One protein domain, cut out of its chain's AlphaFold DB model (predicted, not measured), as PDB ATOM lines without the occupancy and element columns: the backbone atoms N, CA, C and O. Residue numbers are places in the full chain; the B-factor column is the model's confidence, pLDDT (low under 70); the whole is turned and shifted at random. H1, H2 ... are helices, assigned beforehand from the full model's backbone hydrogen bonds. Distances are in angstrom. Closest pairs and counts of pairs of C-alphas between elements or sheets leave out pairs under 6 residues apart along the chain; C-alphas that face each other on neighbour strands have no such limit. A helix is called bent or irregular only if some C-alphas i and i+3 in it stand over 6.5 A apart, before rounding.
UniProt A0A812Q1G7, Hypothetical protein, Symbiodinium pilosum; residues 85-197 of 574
ATOM      1  N   SER A  85      -6.497  -8.949 111.319       96.69
ATOM      2  CA  SER A  85      -5.818  -7.646 111.338       96.69
ATOM      3  C   SER A  85      -5.466  -7.135 109.940       96.69
ATOM      4  O   SER A  85      -5.592  -5.942 109.695       96.69
ATOM      5  N   TRP A  86      -5.175  -8.044 108.996       96.38
ATOM      6  CA  TRP A  86      -5.023  -7.761 107.555       96.38
ATOM      7  C   TRP A  86      -6.249  -7.077 106.925       96.38
ATOM      8  O   TRP A  86      -6.128  -6.480 105.865       96.38
ATOM      9  N   LEU A  87      -7.423  -7.175 107.558       97.50
ATOM     10  CA  LEU A  87      -8.656  -6.512 107.143       97.50
ATOM     11  C   LEU A  87      -8.973  -5.305 108.031       97.50
ATOM     12  O   LEU A  87      -9.303  -4.230 107.536       97.50
ATOM     13  N   TYR A  88      -8.911  -5.495 109.351       98.31
ATOM     14  CA  TYR A  88      -9.387  -4.511 110.319       98.31
ATOM     15  C   TYR A  88      -8.493  -3.274 110.377       98.31
ATOM     16  O   TYR A  88      -9.015  -2.163 110.396       98.31
ATOM     17  N   VAL A  89      -7.169  -3.445 110.352       98.12
ATOM     18  CA  VAL A  89      -6.232  -2.316 110.419       98.12
ATOM     19  C   VAL A  89      -6.339  -1.438 109.162       98.12
ATOM     20  O   VAL A  89      -6.594  -0.240 109.320       98.12
ATOM     21  N   PRO A  90      -6.295  -1.978 107.923       98.38
ATOM     22  CA  PRO A  90      -6.497  -1.157 106.728       98.38
ATOM     23  C   PRO A  90      -7.869  -0.483 106.679       98.38
ATOM     24  O   PRO A  90      -7.971   0.652 106.224       98.38
ATOM     25  N   LEU A  91      -8.928  -1.137 107.176       98.56
ATOM     26  CA  LEU A  91     -10.270  -0.550 107.199       98.56
ATOM     27  C   LEU A  91     -10.351   0.657 108.143       98.56
ATOM     28  O   LEU A  91     -10.941   1.676 107.782       98.56
ATOM     29  N   LEU A  92      -9.751   0.548 109.332       98.50
ATOM     30  CA  LEU A  92      -9.690   1.636 110.307       98.50
ATOM     31  C   LEU A  92      -8.897   2.826 109.752       98.50
ATOM     32  O   LEU A  92      -9.374   3.956 109.838       98.50
ATOM     33  N   HIS A  93      -7.760   2.589 109.092       98.19
ATOM     34  CA  HIS A  93      -7.002   3.652 108.414       98.19
ATOM     35  C   HIS A  93      -7.752   4.251 107.221       98.19
ATOM     36  O   HIS A  93      -7.765   5.468 107.038       98.19
ATOM     37  N   ALA A  94      -8.443   3.429 106.431       98.31
ATOM     38  CA  ALA A  94      -9.235   3.890 105.292       98.31
ATOM     39  C   ALA A  94     -10.427   4.763 105.721       98.31
ATOM     40  O   ALA A  94     -10.793   5.703 105.011       98.31
ATOM     41  N   ALA A  95     -11.028   4.484 106.882       98.44
ATOM     42  CA  ALA A  95     -12.086   5.316 107.456       98.44
ATOM     43  C   ALA A  95     -11.591   6.733 107.805       98.44
ATOM     44  O   ALA A  95     -12.382   7.673 107.807       98.44
ATOM     45  N   LEU A  96     -10.286   6.895 108.037       97.94
ATOM     46  CA  LEU A  96      -9.634   8.171 108.346       97.94
ATOM     47  C   LEU A  96      -9.001   8.853 107.132       97.94
ATOM     48  O   LEU A  96      -8.463   9.946 107.271       97.94
ATOM     49  N   GLY A  97      -9.029   8.205 105.965       97.50
ATOM     50  CA  GLY A  97      -8.287   8.664 104.790       97.50
ATOM     51  C   GLY A  97      -6.767   8.552 104.945       97.50
ATOM     52  O   GLY A  97      -6.045   9.244 104.241       97.50
ATOM     53  N   ALA A  98      -6.283   7.710 105.865       97.12
ATOM     54  CA  ALA A  98      -4.854   7.483 106.095       97.12
ATOM     55  C   ALA A  98      -4.282   6.337 105.241       97.12
ATOM     56  O   ALA A  98      -3.069   6.204 105.114       97.12
ATOM     57  N   LEU A  99      -5.142   5.491 104.663       97.31
ATOM     58  CA  LEU A  99      -4.713   4.431 103.751       97.31
ATOM     59  C   LEU A  99      -4.250   5.041 102.418       97.31
ATOM     60  O   LEU A  99      -4.923   5.923 101.887       97.31
ATOM     61  N   THR A 100      -3.143   4.548 101.859       96.75
ATOM     62  CA  THR A 100      -2.622   5.022 100.566       96.75
ATOM     63  C   THR A 100      -3.640   4.829  99.434       96.75
ATOM     64  O   THR A 100      -4.395   3.850  99.417       96.75
ATOM     65  N   ASP A 101      -3.626   5.723  98.439       97.06
ATOM     66  CA  ASP A 101      -4.545   5.654  97.291       97.06
ATOM     67  C   ASP A 101      -4.434   4.327  96.528       97.06
ATOM     68  O   ASP A 101      -5.444   3.765  96.099       97.06
ATOM     69  N   GLY A 102      -3.214   3.788  96.409       97.56
ATOM     70  CA  GLY A 102      -2.955   2.491  95.784       97.56
ATOM     71  C   GLY A 102      -3.628   1.340  96.531       97.56
ATOM     72  O   GLY A 102      -4.362   0.560  95.923       97.56
ATOM     73  N   ALA A 103      -3.452   1.258  97.851       97.38
ATOM     74  CA  ALA A 103      -4.097   0.232  98.668       97.38
ATOM     75  C   ALA A 103      -5.628   0.374  98.651       97.38
ATOM     76  O   ALA A 103      -6.348  -0.615  98.494       97.38
ATOM     77  N   LEU A 104      -6.141   1.605  98.736       97.75
ATOM     78  CA  LEU A 104      -7.573   1.880  98.658       97.75
ATOM     79  C   LEU A 104      -8.166   1.454  97.305       97.75
ATOM     80  O   LEU A 104      -9.242   0.851  97.266       97.75
ATOM     81  N   ALA A 105      -7.463   1.718  96.199       97.81
ATOM     82  CA  ALA A 105      -7.853   1.261  94.868       97.81
ATOM     83  C   ALA A 105      -7.856  -0.272  94.767       97.81
ATOM     84  O   ALA A 105      -8.803  -0.837  94.220       97.81
ATOM     85  N   GLN A 106      -6.866  -0.959  95.350       97.81
ATOM     86  CA  GLN A 106      -6.828  -2.425  95.380       97.81
ATOM     87  C   GLN A 106      -8.017  -3.018  96.156       97.81
ATOM     88  O   GLN A 106      -8.661  -3.945  95.669       97.81
ATOM     89  N   TRP A 107      -8.371  -2.457  97.320       97.94
ATOM     90  CA  TRP A 107      -9.552  -2.888  98.084       97.94
ATOM     91  C   TRP A 107     -10.867  -2.677  97.325       97.94
ATOM     92  O   TRP A 107     -11.763  -3.515  97.399       97.94
ATOM     93  N   ARG A 108     -10.984  -1.581  96.565       97.56
ATOM     94  CA  ARG A 108     -12.143  -1.320  95.695       97.56
ATOM     95  C   ARG A 108     -12.206  -2.258  94.491       97.56
ATOM     96  O   ARG A 108     -13.302  -2.568  94.035       97.56
ATOM     97  N   ALA A 109     -11.054  -2.674  93.971       97.62
ATOM     98  CA  ALA A 109     -10.957  -3.543  92.806       97.62
ATOM     99  C   ALA A 109     -11.155  -5.031  93.141       97.62
ATOM    100  O   ALA A 109     -11.531  -5.798  92.257       97.62
ATOM    101  N   ASP A 110     -10.918  -5.460  94.388       97.56
ATOM    102  CA  ASP A 110     -11.062  -6.865  94.779       97.56
ATOM    103  C   ASP A 110     -12.543  -7.294  94.801       97.56
ATOM    104  O   ASP A 110     -13.311  -6.815  95.644       97.56
ATOM    105  N   PRO A 111     -12.964  -8.251  93.948       96.69
ATOM    106  CA  PRO A 111     -14.362  -8.676  93.857       96.69
ATOM    107  C   PRO A 111     -14.942  -9.239  95.165       96.69
ATOM    108  O   PRO A 111     -16.158  -9.244  95.350       96.69
ATOM    109  N   ARG A 112     -14.091  -9.727  96.078       96.44
ATOM    110  CA  ARG A 112     -14.491 -10.282  97.381       96.44
ATOM    111  C   ARG A 112     -14.829  -9.183  98.387       96.44
ATOM    112  O   ARG A 112     -15.653  -9.413  99.273       96.44
ATOM    113  N   ALA A 113     -14.188  -8.018  98.269       97.31
ATOM    114  CA  ALA A 113     -14.340  -6.886  99.184       97.31
ATOM    115  C   ALA A 113     -15.298  -5.817  98.651       97.31
ATOM    116  O   ALA A 113     -16.104  -5.275  99.410       97.31
ATOM    117  N   ALA A 114     -15.219  -5.530  97.348       94.31
ATOM    118  CA  ALA A 114     -15.880  -4.407  96.693       94.31
ATOM    119  C   ALA A 114     -17.368  -4.220  97.057       94.31
ATOM    120  O   ALA A 114     -17.757  -3.076  97.307       94.31
ATOM    121  N   PRO A 115     -18.203  -5.279  97.177       94.62
ATOM    122  CA  PRO A 115     -19.626  -5.113  97.484       94.62
ATOM    123  C   PRO A 115     -19.916  -4.451  98.834       94.62
ATOM    124  O   PRO A 115     -21.015  -3.948  99.042       94.62
ATOM    125  N   TRP A 116     -18.969  -4.492  99.770       97.44
ATOM    126  CA  TRP A 116     -19.216  -4.106 101.155       97.44
ATOM    127  C   TRP A 116     -18.132  -3.234 101.786       97.44
ATOM    128  O   TRP A 116     -18.395  -2.579 102.795       97.44
ATOM    129  N   TRP A 117     -16.925  -3.213 101.228       97.94
ATOM    130  CA  TRP A 117     -15.793  -2.472 101.780       97.94
ATOM    131  C   TRP A 117     -16.096  -0.977 101.935       97.94
ATOM    132  O   TRP A 117     -15.905  -0.409 103.008       97.94
ATOM    133  N   GLU A 118     -16.647  -0.343 100.896       97.81
ATOM    134  CA  GLU A 118     -16.965   1.090 100.930       97.81
ATOM    135  C   GLU A 118     -18.162   1.444 101.810       97.81
ATOM    136  O   GLU A 118     -18.259   2.558 102.323       97.81
ATOM    137  N   GLU A 119     -19.092   0.512 101.996       97.94
ATOM    138  CA  GLU A 119     -20.140   0.659 103.002       97.94
ATOM    139  C   GLU A 119     -19.516   0.658 104.403       97.94
ATOM    140  O   GLU A 119     -19.768   1.570 105.187       97.94
ATOM    141  N   ALA A 120     -18.635  -0.308 104.685       98.31
ATOM    142  CA  ALA A 120     -18.000  -0.436 105.989       98.31
ATOM    143  C   ALA A 120     -17.090   0.753 106.328       98.31
ATOM    144  O   ALA A 120     -17.150   1.289 107.437       98.31
ATOM    145  N   ARG A 121     -16.299   1.212 105.353       98.44
ATOM    146  CA  ARG A 121     -15.436   2.388 105.488       98.44
ATOM    147  C   ARG A 121     -16.251   3.651 105.773       98.44
ATOM    148  O   ARG A 121     -15.909   4.398 106.683       98.44
ATOM    149  N   ARG A 122     -17.343   3.878 105.026       98.31
ATOM    150  CA  ARG A 122     -18.236   5.032 105.239       98.31
ATOM    151  C   ARG A 122     -18.948   4.975 106.585       98.31
ATOM    152  O   ARG A 122     -19.058   6.008 107.230       98.31
ATOM    153  N   ALA A 123     -19.393   3.795 107.015       98.38
ATOM    154  CA  ALA A 123     -20.040   3.624 108.313       98.38
ATOM    155  C   ALA A 123     -19.108   4.022 109.468       98.38
ATOM    156  O   ALA A 123     -19.502   4.801 110.330       98.38
ATOM    157  N   LEU A 124     -17.851   3.564 109.444       98.44
ATOM    158  CA  LEU A 124     -16.853   3.941 110.451       98.44
ATOM    159  C   LEU A 124     -16.479   5.426 110.376       98.44
ATOM    160  O   LEU A 124     -16.375   6.082 111.412       98.44
ATOM    161  N   ALA A 125     -16.324   5.980 109.171       98.25
ATOM    162  CA  ALA A 125     -16.031   7.401 108.978       98.25
ATOM    163  C   ALA A 125     -17.164   8.317 109.481       98.25
ATOM    164  O   ALA A 125     -16.899   9.414 109.963       98.25
ATOM    165  N   ALA A 126     -18.418   7.862 109.389       98.06
ATOM    166  CA  ALA A 126     -19.604   8.586 109.844       98.06
ATOM    167  C   ALA A 126     -19.991   8.295 111.308       98.06
ATOM    168  O   ALA A 126     -21.035   8.759 111.768       98.06
ATOM    169  N   SER A 127     -19.189   7.510 112.034       98.31
ATOM    170  CA  SER A 127     -19.475   7.137 113.421       98.31
ATOM    171  C   SER A 127     -19.551   8.354 114.350       98.31
ATOM    172  O   SER A 127     -18.777   9.312 114.242       98.31
ATOM    173  N   ALA A 128     -20.500   8.317 115.288       98.06
ATOM    174  CA  ALA A 128     -20.610   9.346 116.313       98.06
ATOM    175  C   ALA A 128     -19.411   9.265 117.276       98.06
ATOM    176  O   ALA A 128     -18.957   8.163 117.596       98.06
ATOM    177  N   PRO A 129     -18.890  10.404 117.763       98.31
ATOM    178  CA  PRO A 129     -17.871  10.379 118.798       98.31
ATOM    179  C   PRO A 129     -18.425   9.805 120.106       98.31
ATOM    180  O   PRO A 129     -19.611   9.935 120.416       98.31
ATOM    181  N   VAL A 130     -17.543   9.182 120.882       98.12
ATOM    182  CA  VAL A 130     -17.890   8.443 122.104       98.12
ATOM    183  C   VAL A 130     -17.209   9.050 123.329       98.12
ATOM    184  O   VAL A 130     -16.123   9.612 123.187       98.12
ATOM    185  N   PRO A 131     -17.795   8.949 124.535       98.31
ATOM    186  CA  PRO A 131     -17.140   9.423 125.751       98.31
ATOM    187  C   PRO A 131     -15.807   8.705 126.001       98.31
ATOM    188  O   PRO A 131     -15.750   7.473 125.983       98.31
ATOM    189  N   VAL A 132     -14.748   9.467 126.291       98.19
ATOM    190  CA  VAL A 132     -13.397   8.932 126.538       98.19
ATOM    191  C   VAL A 132     -13.364   7.933 127.693       98.19
ATOM    192  O   VAL A 132     -12.669   6.923 127.597       98.19
ATOM    193  N   ALA A 133     -14.157   8.153 128.746       97.19
ATOM    194  CA  ALA A 133     -14.245   7.225 129.871       97.19
ATOM    195  C   ALA A 133     -14.759   5.843 129.436       97.19
ATOM    196  O   ALA A 133     -14.122   4.832 129.722       97.19
ATOM    197  N   ALA A 134     -15.850   5.804 128.663       97.38
ATOM    198  CA  ALA A 134     -16.431   4.558 128.165       97.38
ATOM    199  C   ALA A 134     -15.472   3.816 127.219       97.38
ATOM    200  O   ALA A 134     -15.342   2.595 127.297       97.38
ATOM    201  N   LEU A 135     -14.759   4.548 126.354       97.62
ATOM    202  CA  LEU A 135     -13.740   3.949 125.492       97.62
ATOM    203  C   LEU A 135     -12.574   3.375 126.308       97.62
ATOM    204  O   LEU A 135     -12.123   2.266 126.035       97.62
ATOM    205  N   THR A 136     -12.082   4.118 127.299       97.69
ATOM    206  CA  THR A 136     -10.939   3.707 128.128       97.69
ATOM    207  C   THR A 136     -11.266   2.440 128.916       97.69
ATOM    208  O   THR A 136     -10.470   1.502 128.929       97.69
ATOM    209  N   GLU A 137     -12.465   2.364 129.502       97.12
ATOM    210  CA  GLU A 137     -12.961   1.153 130.165       97.12
ATOM    211  C   GLU A 137     -13.020  -0.041 129.202       97.12
ATOM    212  O   GLU A 137     -12.541  -1.128 129.538       97.12
ATOM    213  N   ALA A 138     -13.542   0.161 127.985       97.44
ATOM    214  CA  ALA A 138     -13.617  -0.884 126.966       97.44
ATOM    215  C   ALA A 138     -12.225  -1.370 126.524       97.44
ATOM    216  O   ALA A 138     -12.000  -2.578 126.425       97.44
ATOM    217  N   LEU A 139     -11.276  -0.450 126.321       97.12
ATOM    218  CA  LEU A 139      -9.890  -0.773 125.980       97.12
ATOM    219  C   LEU A 139      -9.229  -1.606 127.079       97.12
ATOM    220  O   LEU A 139      -8.676  -2.665 126.782       97.12
ATOM    221  N   ILE A 140      -9.319  -1.179 128.342       96.56
ATOM    222  CA  ILE A 140      -8.729  -1.905 129.477       96.56
ATOM    223  C   ILE A 140      -9.345  -3.303 129.600       96.56
ATOM    224  O   ILE A 140      -8.618  -4.288 129.740       96.56
ATOM    225  N   ALA A 141     -10.673  -3.417 129.504       94.69
ATOM    226  CA  ALA A 141     -11.358  -4.704 129.574       94.69
ATOM    227  C   ALA A 141     -10.910  -5.658 128.451       94.69
ATOM    228  O   ALA A 141     -10.618  -6.830 128.711       94.69
ATOM    229  N   ALA A 142     -10.804  -5.159 127.216       94.25
ATOM    230  CA  ALA A 142     -10.351  -5.942 126.070       94.25
ATOM    231  C   ALA A 142      -8.875  -6.353 126.188       94.25
ATOM    232  O   ALA A 142      -8.528  -7.492 125.867       94.25
ATOM    233  N   ALA A 143      -8.012  -5.466 126.680       93.50
ATOM    234  CA  ALA A 143      -6.595  -5.735 126.903       93.50
ATOM    235  C   ALA A 143      -6.380  -6.850 127.938       93.50
ATOM    236  O   ALA A 143      -5.657  -7.814 127.681       93.50
ATOM    237  N   VAL A 144      -7.099  -6.782 129.065       92.06
ATOM    238  CA  VAL A 144      -7.087  -7.828 130.101       92.06
ATOM    239  C   VAL A 144      -7.578  -9.165 129.545       92.06
ATOM    240  O   VAL A 144      -6.976 -10.199 129.829       92.06
ATOM    241  N   HIS A 145      -8.641  -9.159 128.734       90.69
ATOM    242  CA  HIS A 145      -9.189 -10.380 128.140       90.69
ATOM    243  C   HIS A 145      -8.222 -11.059 127.159       90.69
ATOM    244  O   HIS A 145      -8.142 -12.286 127.129       90.69
ATOM    245  N   ASN A 146      -7.495 -10.271 126.362       87.75
ATOM    246  CA  ASN A 146      -6.580 -10.784 125.339       87.75
ATOM    247  C   ASN A 146      -5.141 -10.980 125.842       87.75
ATOM    248  O   ASN A 146      -4.320 -11.518 125.107       87.75
ATOM    249  N   HIS A 147      -4.843 -10.594 127.089       91.38
ATOM    250  CA  HIS A 147      -3.483 -10.554 127.635       91.38
ATOM    251  C   HIS A 147      -2.528  -9.691 126.788       91.38
ATOM    252  O   HIS A 147      -1.356 -10.025 126.624       91.38
ATOM    253  N   GLU A 148      -3.037  -8.579 126.251       91.56
ATOM    254  CA  GLU A 148      -2.275  -7.627 125.439       91.56
ATOM    255  C   GLU A 148      -2.012  -6.345 126.234       91.56
ATOM    256  O   GLU A 148      -2.873  -5.880 126.980       91.56
ATOM    257  N   ALA A 149      -0.828  -5.757 126.064       91.88
ATOM    258  CA  ALA A 149      -0.553  -4.419 126.572       91.88
ATOM    259  C   ALA A 149      -1.163  -3.377 125.624       91.88
ATOM    260  O   ALA A 149      -1.023  -3.477 124.404       91.88
ATOM    261  N   LEU A 150      -1.835  -2.373 126.185       93.31
ATOM    262  CA  LEU A 150      -2.214  -1.179 125.433       93.31
ATOM    263  C   LEU A 150      -1.021  -0.223 125.363       93.31
ATOM    264  O   LEU A 150      -0.228  -0.196 126.307       93.31
ATOM    265  N   PRO A 151      -0.909   0.595 124.304       93.12
ATOM    266  CA  PRO A 151       0.058   1.683 124.279       93.12
ATOM    267  C   PRO A 151      -0.142   2.597 125.495       93.12
ATOM    268  O   PRO A 151      -1.217   3.177 125.672       93.12
ATOM    269  N   GLU A 152       0.885   2.725 126.340       92.12
ATOM    270  CA  GLU A 152       0.832   3.563 127.550       92.12
ATOM    271  C   GLU A 152       0.499   5.019 127.207       92.12
ATOM    272  O   GLU A 152      -0.234   5.680 127.938       92.12
ATOM    273  N   THR A 153       0.971   5.484 126.049       91.75
ATOM    274  CA  THR A 153       0.690   6.812 125.500       91.75
ATOM    275  C   THR A 153      -0.805   7.053 125.303       91.75
ATOM    276  O   THR A 153      -1.298   8.109 125.682       91.75
ATOM    277  N   ALA A 154      -1.559   6.075 124.792       92.38
ATOM    278  CA  ALA A 154      -2.998   6.219 124.580       92.38
ATOM    279  C   ALA A 154      -3.767   6.381 125.898       92.38
ATOM    280  O   ALA A 154      -4.672   7.211 125.991       92.38
ATOM    281  N   LEU A 155      -3.400   5.601 126.920       94.12
ATOM    282  CA  LEU A 155      -4.024   5.680 128.242       94.12
ATOM    283  C   LEU A 155      -3.631   6.962 128.980       94.12
ATOM    284  O   LEU A 155      -4.480   7.573 129.626       94.12
ATOM    285  N   ALA A 156      -2.371   7.385 128.864       95.50
ATOM    286  CA  ALA A 156      -1.892   8.632 129.444       95.50
ATOM    287  C   ALA A 156      -2.621   9.839 128.840       95.50
ATOM    288  O   ALA A 156      -3.160  10.654 129.586       95.50
ATOM    289  N   GLU A 157      -2.720   9.912 127.510       96.69
ATOM    290  CA  GLU A 157      -3.443  10.977 126.807       96.69
ATOM    291  C   GLU A 157      -4.936  10.972 127.162       96.69
ATOM    292  O   GLU A 157      -5.489  12.016 127.508       96.69
ATOM    293  N   ALA A 158      -5.583   9.799 127.186       95.94
ATOM    294  CA  ALA A 158      -6.982   9.675 127.601       95.94
ATOM    295  C   ALA A 158      -7.215  10.165 129.042       95.94
ATOM    296  O   ALA A 158      -8.234  10.800 129.312       95.94
ATOM    297  N   ALA A 159      -6.267   9.924 129.954       96.44
ATOM    298  CA  ALA A 159      -6.347  10.363 131.346       96.44
ATOM    299  C   ALA A 159      -6.222  11.888 131.523       96.44
ATOM    300  O   ALA A 159      -6.648  12.412 132.553       96.44
ATOM    301  N   THR A 160      -5.667  12.609 130.542       97.75
ATOM    302  CA  THR A 160      -5.622  14.084 130.570       97.75
ATOM    303  C   THR A 160      -6.950  14.733 130.178       97.75
ATOM    304  O   THR A 160      -7.181  15.908 130.475       97.75
ATOM    305  N   LEU A 161      -7.836  13.983 129.519       97.25
ATOM    306  CA  LEU A 161      -9.116  14.484 129.040       97.25
ATOM    307  C   LEU A 161     -10.193  14.352 130.129       97.25
ATOM    308  O   LEU A 161     -10.259  13.336 130.821       97.25
ATOM    309  N   PRO A 162     -11.106  15.334 130.263       98.00
ATOM    310  CA  PRO A 162     -12.288  15.170 131.104       98.00
ATOM    311  C   PRO A 162     -13.080  13.902 130.728       98.00
ATOM    312  O   PRO A 162     -13.244  13.639 129.536       98.00
ATOM    313  N   PRO A 163     -13.649  13.148 131.693       95.50
ATOM    314  CA  PRO A 163     -14.351  11.885 131.418       95.50
ATOM    315  C   PRO A 163     -15.506  11.982 130.408       95.50
ATOM    316  O   PRO A 163     -15.819  11.009 129.720       95.50
ATOM    317  N   SER A 164     -16.143  13.153 130.315       96.56
ATOM    318  CA  SER A 164     -17.251  13.442 129.397       96.56
ATOM    319  C   SER A 164     -16.808  13.896 128.002       96.56
ATOM    320  O   SER A 164     -17.664  14.110 127.143       96.56
ATOM    321  N   THR A 165     -15.503  14.051 127.755       98.19
ATOM    322  CA  THR A 165     -14.977  14.433 126.441       98.19
ATOM    323  C   THR A 165     -15.363  13.389 125.405       98.19
ATOM    324  O   THR A 165     -15.085  12.201 125.569       98.19
ATOM    325  N   LEU A 166     -15.996  13.843 124.326       98.31
ATOM    326  CA  LEU A 166     -16.346  13.006 123.189       98.31
ATOM    327  C   LEU A 166     -15.155  12.932 122.229       98.31
ATOM    328  O   LEU A 166     -14.663  13.960 121.763       98.31
ATOM    329  N   ILE A 167     -14.704  11.719 121.923       98.06
ATOM    330  CA  ILE A 167     -13.580  11.454 121.023       98.06
ATOM    331  C   ILE A 167     -14.047  10.696 119.784       98.06
ATOM    332  O   ILE A 167     -14.836   9.754 119.851       98.06
ATOM    333  N   HIS A 168     -13.561  11.131 118.625       98.31
ATOM    334  CA  HIS A 168     -13.838  10.492 117.340       98.31
ATOM    335  C   HIS A 168     -12.873   9.329 117.084       98.31
ATOM    336  O   HIS A 168     -11.748   9.333 117.591       98.31
ATOM    337  N   LEU A 169     -13.262   8.399 116.203       98.38
ATOM    338  CA  LEU A 169     -12.443   7.250 115.793       98.38
ATOM    339  C   LEU A 169     -11.012   7.649 115.400       98.38
ATOM    340  O   LEU A 169     -10.051   6.977 115.766       98.38
ATOM    341  N   GLY A 170     -10.856   8.779 114.705       98.12
ATOM    342  CA  GLY A 170      -9.546   9.262 114.271       98.12
ATOM    343  C   GLY A 170      -8.599   9.632 115.402       98.12
ATOM    344  O   GLY A 170      -7.396   9.447 115.261       98.12
ATOM    345  N   TRP A 171      -9.119  10.119 116.532       97.94
ATOM    346  CA  TRP A 171      -8.288  10.337 117.716       97.94
ATOM    347  C   TRP A 171      -7.791   8.996 118.257       97.94
ATOM    348  O   TRP A 171      -6.597   8.840 118.485       97.94
ATOM    349  N   VAL A 172      -8.681   8.010 118.371       97.88
ATOM    350  CA  VAL A 172      -8.376   6.690 118.941       97.88
ATOM    351  C   VAL A 172      -7.330   5.949 118.118       97.88
ATOM    352  O   VAL A 172      -6.317   5.520 118.658       97.88
ATOM    353  N   VAL A 173      -7.537   5.844 116.805       97.81
ATOM    354  CA  VAL A 173      -6.611   5.138 115.908       97.81
ATOM    355  C   VAL A 173      -5.222   5.771 115.930       97.81
ATOM    356  O   VAL A 173      -4.250   5.036 115.999       97.81
ATOM    357  N   ARG A 174      -5.105   7.106 115.952       97.00
ATOM    358  CA  ARG A 174      -3.791   7.775 116.021       97.00
ATOM    359  C   ARG A 174      -3.012   7.475 117.301       97.00
ATOM    360  O   ARG A 174      -1.792   7.483 117.255       97.00
ATOM    361  N   HIS A 175      -3.697   7.239 118.419       97.19
ATOM    362  CA  HIS A 175      -3.041   6.941 119.696       97.19
ATOM    363  C   HIS A 175      -2.832   5.439 119.921       97.19
ATOM    364  O   HIS A 175      -1.918   5.056 120.644       97.19
ATOM    365  N   LEU A 176      -3.669   4.586 119.322       97.06
ATOM    366  CA  LEU A 176      -3.530   3.131 119.414       97.06
ATOM    367  C   LEU A 176      -2.613   2.526 118.347       97.06
ATOM    368  O   LEU A 176      -2.138   1.409 118.543       97.06
ATOM    369  N   ALA A 177      -2.412   3.212 117.221       97.00
ATOM    370  CA  ALA A 177      -1.516   2.757 116.170       97.00
ATOM    371  C   ALA A 177      -0.050   2.922 116.598       97.00
ATOM    372  O   ALA A 177       0.350   3.981 117.080       97.00
ATOM    373  N   GLY A 178       0.744   1.870 116.408       94.31
ATOM    374  CA  GLY A 178       2.198   1.919 116.518       94.31
ATOM    375  C   GLY A 178       2.838   2.733 115.392       94.31
ATOM    376  O   GLY A 178       2.157   3.271 114.517       94.31
ATOM    377  N   GLU A 179       4.171   2.807 115.393       93.19
ATOM    378  CA  GLU A 179       4.923   3.542 114.362       93.19
ATOM    379  C   GLU A 179       4.701   2.998 112.942       93.19
ATOM    380  O   GLU A 179       4.780   3.755 111.982       93.19
ATOM    381  N   ASP A 180       4.408   1.704 112.821       94.12
ATOM    382  CA  ASP A 180       4.103   0.987 111.578       94.12
ATOM    383  C   ASP A 180       2.629   1.112 111.149       94.12
ATOM    384  O   ASP A 180       2.218   0.565 110.124       94.12
ATOM    385  N   GLY A 181       1.806   1.795 111.949       95.81
ATOM    386  CA  GLY A 181       0.361   1.867 111.765       95.81
ATOM    387  C   GLY A 181      -0.399   0.650 112.302       95.81
ATOM    388  O   GLY A 181      -1.627   0.611 112.180       95.81
ATOM    389  N   TYR A 182       0.261  -0.341 112.908       96.50
ATOM    390  CA  TYR A 182      -0.429  -1.494 113.475       96.50
ATOM    391  C   TYR A 182      -1.203  -1.111 114.736       96.50
ATOM    392  O   TYR A 182      -0.702  -0.417 115.613       96.50
ATOM    393  N   ILE A 183      -2.426  -1.619 114.862       97.12
ATOM    394  CA  ILE A 183      -3.254  -1.490 116.068       97.12
ATOM    395  C   ILE A 183      -3.329  -2.879 116.700       97.12
ATOM    396  O   ILE A 183      -3.518  -3.847 115.973       97.12
ATOM    397  N   THR A 184      -3.227  -3.021 118.021       96.06
ATOM    398  CA  THR A 184      -3.339  -4.336 118.688       96.06
ATOM    399  C   THR A 184      -4.705  -4.996 118.457       96.06
ATOM    400  O   THR A 184      -5.677  -4.319 118.117       96.06
ATOM    401  N   ALA A 185      -4.826  -6.317 118.635       95.19
ATOM    402  CA  ALA A 185      -6.093  -7.009 118.379       95.19
ATOM    403  C   ALA A 185      -7.202  -6.526 119.330       95.19
ATOM    404  O   ALA A 185      -8.342  -6.333 118.899       95.19
ATOM    405  N   ALA A 186      -6.857  -6.253 120.594       95.94
ATOM    406  CA  ALA A 186      -7.760  -5.618 121.549       95.94
ATOM    407  C   ALA A 186      -8.219  -4.229 121.069       95.94
ATOM    408  O   ALA A 186      -9.417  -3.941 121.079       95.94
ATOM    409  N   GLY A 187      -7.293  -3.390 120.589       97.69
ATOM    410  CA  GLY A 187      -7.615  -2.067 120.046       97.69
ATOM    411  C   GLY A 187      -8.502  -2.134 118.800       97.69
ATOM    412  O   GLY A 187      -9.472  -1.387 118.694       97.69
ATOM    413  N   GLN A 188      -8.227  -3.072 117.886       97.94
ATOM    414  CA  GLN A 188      -9.044  -3.316 116.692       97.94
ATOM    415  C   GLN A 188     -10.491  -3.660 117.074       97.94
ATOM    416  O   GLN A 188     -11.424  -3.046 116.556       97.94
ATOM    417  N   ALA A 189     -10.680  -4.621 117.984       97.25
ATOM    418  CA  ALA A 189     -12.002  -5.074 118.407       97.25
ATOM    419  C   ALA A 189     -12.816  -3.939 119.043       97.25
ATOM    420  O   ALA A 189     -13.952  -3.696 118.633       97.25
ATOM    421  N   VAL A 190     -12.209  -3.190 119.970       98.06
ATOM    422  CA  VAL A 190     -12.869  -2.058 120.636       98.06
ATOM    423  C   VAL A 190     -13.237  -0.967 119.635       98.06
ATOM    424  O   VAL A 190     -14.372  -0.506 119.638       98.06
ATOM    425  N   CYS A 191     -12.342  -0.596 118.715       98.44
ATOM    426  CA  CYS A 191     -12.663   0.399 117.689       98.44
ATOM    427  C   CYS A 191     -13.869  -0.017 116.831       98.44
ATOM    428  O   CYS A 191     -14.772   0.786 116.596       98.44
ATOM    429  N   LEU A 192     -13.914  -1.271 116.375       98.44
ATOM    430  CA  LEU A 192     -15.007  -1.758 115.532       98.44
ATOM    431  C   LEU A 192     -16.336  -1.839 116.294       98.44
ATOM    432  O   LEU A 192     -17.373  -1.457 115.751       98.44
ATOM    433  N   GLU A 193     -16.323  -2.309 117.542       98.00
ATOM    434  CA  GLU A 193     -17.533  -2.428 118.360       98.00
ATOM    435  C   GLU A 193     -18.052  -1.074 118.846       98.00
ATOM    436  O   GLU A 193     -19.256  -0.834 118.792       98.00
ATOM    437  N   THR A 194     -17.173  -0.176 119.287       98.12
ATOM    438  CA  THR A 194     -17.563   1.126 119.839       98.12
ATOM    439  C   THR A 194     -18.034   2.095 118.755       98.12
ATOM    440  O   THR A 194     -19.036   2.778 118.957       98.12
ATOM    441  N   PHE A 195     -17.363   2.141 117.598       98.50
ATOM    442  CA  PHE A 195     -17.696   3.095 116.531       98.50
ATOM    443  C   PHE A 195     -18.608   2.512 115.445       98.50
ATOM    444  O   PHE A 195     -19.358   3.256 114.817       98.50
ATOM    445  N   GLY A 196     -18.579   1.195 115.218       97.81
ATOM    446  CA  GLY A 196     -19.474   0.521 114.270       97.81
ATOM    447  C   GLY A 196     -20.682  -0.159 114.924       97.81
ATOM    448  O   GLY A 196     -21.699  -0.382 114.266       97.81
ATOM    449  N   GLY A 197     -20.597  -0.497 116.211       97.88
ATOM    450  CA  GLY A 197     -21.577  -1.323 116.913       97.88
ATOM    451  C   GLY A 197     -21.289  -2.826 116.803       97.88
ATOM    452  O   GLY A 197     -20.687  -3.316 115.846       97.88
TER     453      GLY A 197
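Overview. This is residues 85 to 197 of the 574 residues of the protein "Hypothetical protein" of Symbiodinium pilosum (UniProt A0A812Q1G7). Seven helices are set out along one long axis, with the hairpin of H6 and H7 in the middle and the hairpin of H4 and H5 packed on one side of it, H4 on H7 and H5 on H6. On the other side of the middle hairpin H1 and H3 pack on H7, and H2 lies beyond them at the far end of the long axis. The printed part has 113 residues with seven named helices, H1 to H7 in chain order, and no named strand; the class is all helix. The whole is compact, with a radius of gyration of the C-alphas of 14.1 A, yet elongated in outline, spanning 42 by 27 by 22 A.

Along the chain. The longest helix is H4, residues 132 to 146, 20.9 A from C-alpha 132 at (-13.397, 8.932, 126.538) to C-alpha 146. H5 is residues 152 to 160, 12.7 A; H6 is residues 169 to 176, 10.5 A; and H7 is residues 185 to 196, 15.9 A, ending with C-alpha 196 at (-19.474, 0.521, 114.270). H1, residues 85 to 95, is 14.9 A long and begins with C-alpha 85 at (-5.818, -7.646, 111.338). H2 is residues 101 to 109, 12.1 A. H3 is residues 114 to 125, 17.0 A, and is irregular: C-alphas 115 and 118 are 7.6 A apart.

Arrangement. H7 is the hub and touches H4, H6, H1 and H3. It touches H4 at a steep tilt of 40 degrees, opposite ways, the closest C-alphas being those of Ala 142 and Ala 186, 5.2 A apart. H6 and H7 form a helical hairpin at a shallow tilt of 10 degrees, closest at the C-alphas of Leu 176 and Gly 187, 6.6 A. H4, with residues 132 to 136 alone, touches H5 in a second helical hairpin at 26 degrees, a shallow tilt; the closest C-alphas, of Val 132 and Ala 158, are 6.5 A apart. H5 touches H6, closest at the C-alphas of Ala 154 and His 175, 4.9 A. H7 touches H1 with residues 185 to 188 alone, closest at the C-alphas of Tyr 88 and Gln 188, 6.5 A. H3 and H7 are about perpendicular at 83 degrees and touch, closest at the C-alphas of Leu 124 and Gly 196, 5.8 A. H1 and H3 touch at a steep tilt of 60 degrees, closest at the C-alphas of Ala 95 and Ala 125, 4.7 A. H2 and H3 touch only at the corner, closest at the C-alphas of Arg 108 and Ala 114, 4.9 A. Every O i to N i+4 pair is within hydrogen-bond range in H2, H4, H5, H6 and H7; in H1 it is 6 of 7 and in H3 6 of 8.

Size, cuts and confidence. The two C-alphas farthest apart, of Pro 111 and Pro 162, are 44.3 A apart. The printed part has no cut, and no link is long. Mean pLDDT of the printed part is 96.7, and no printed residue is under 70.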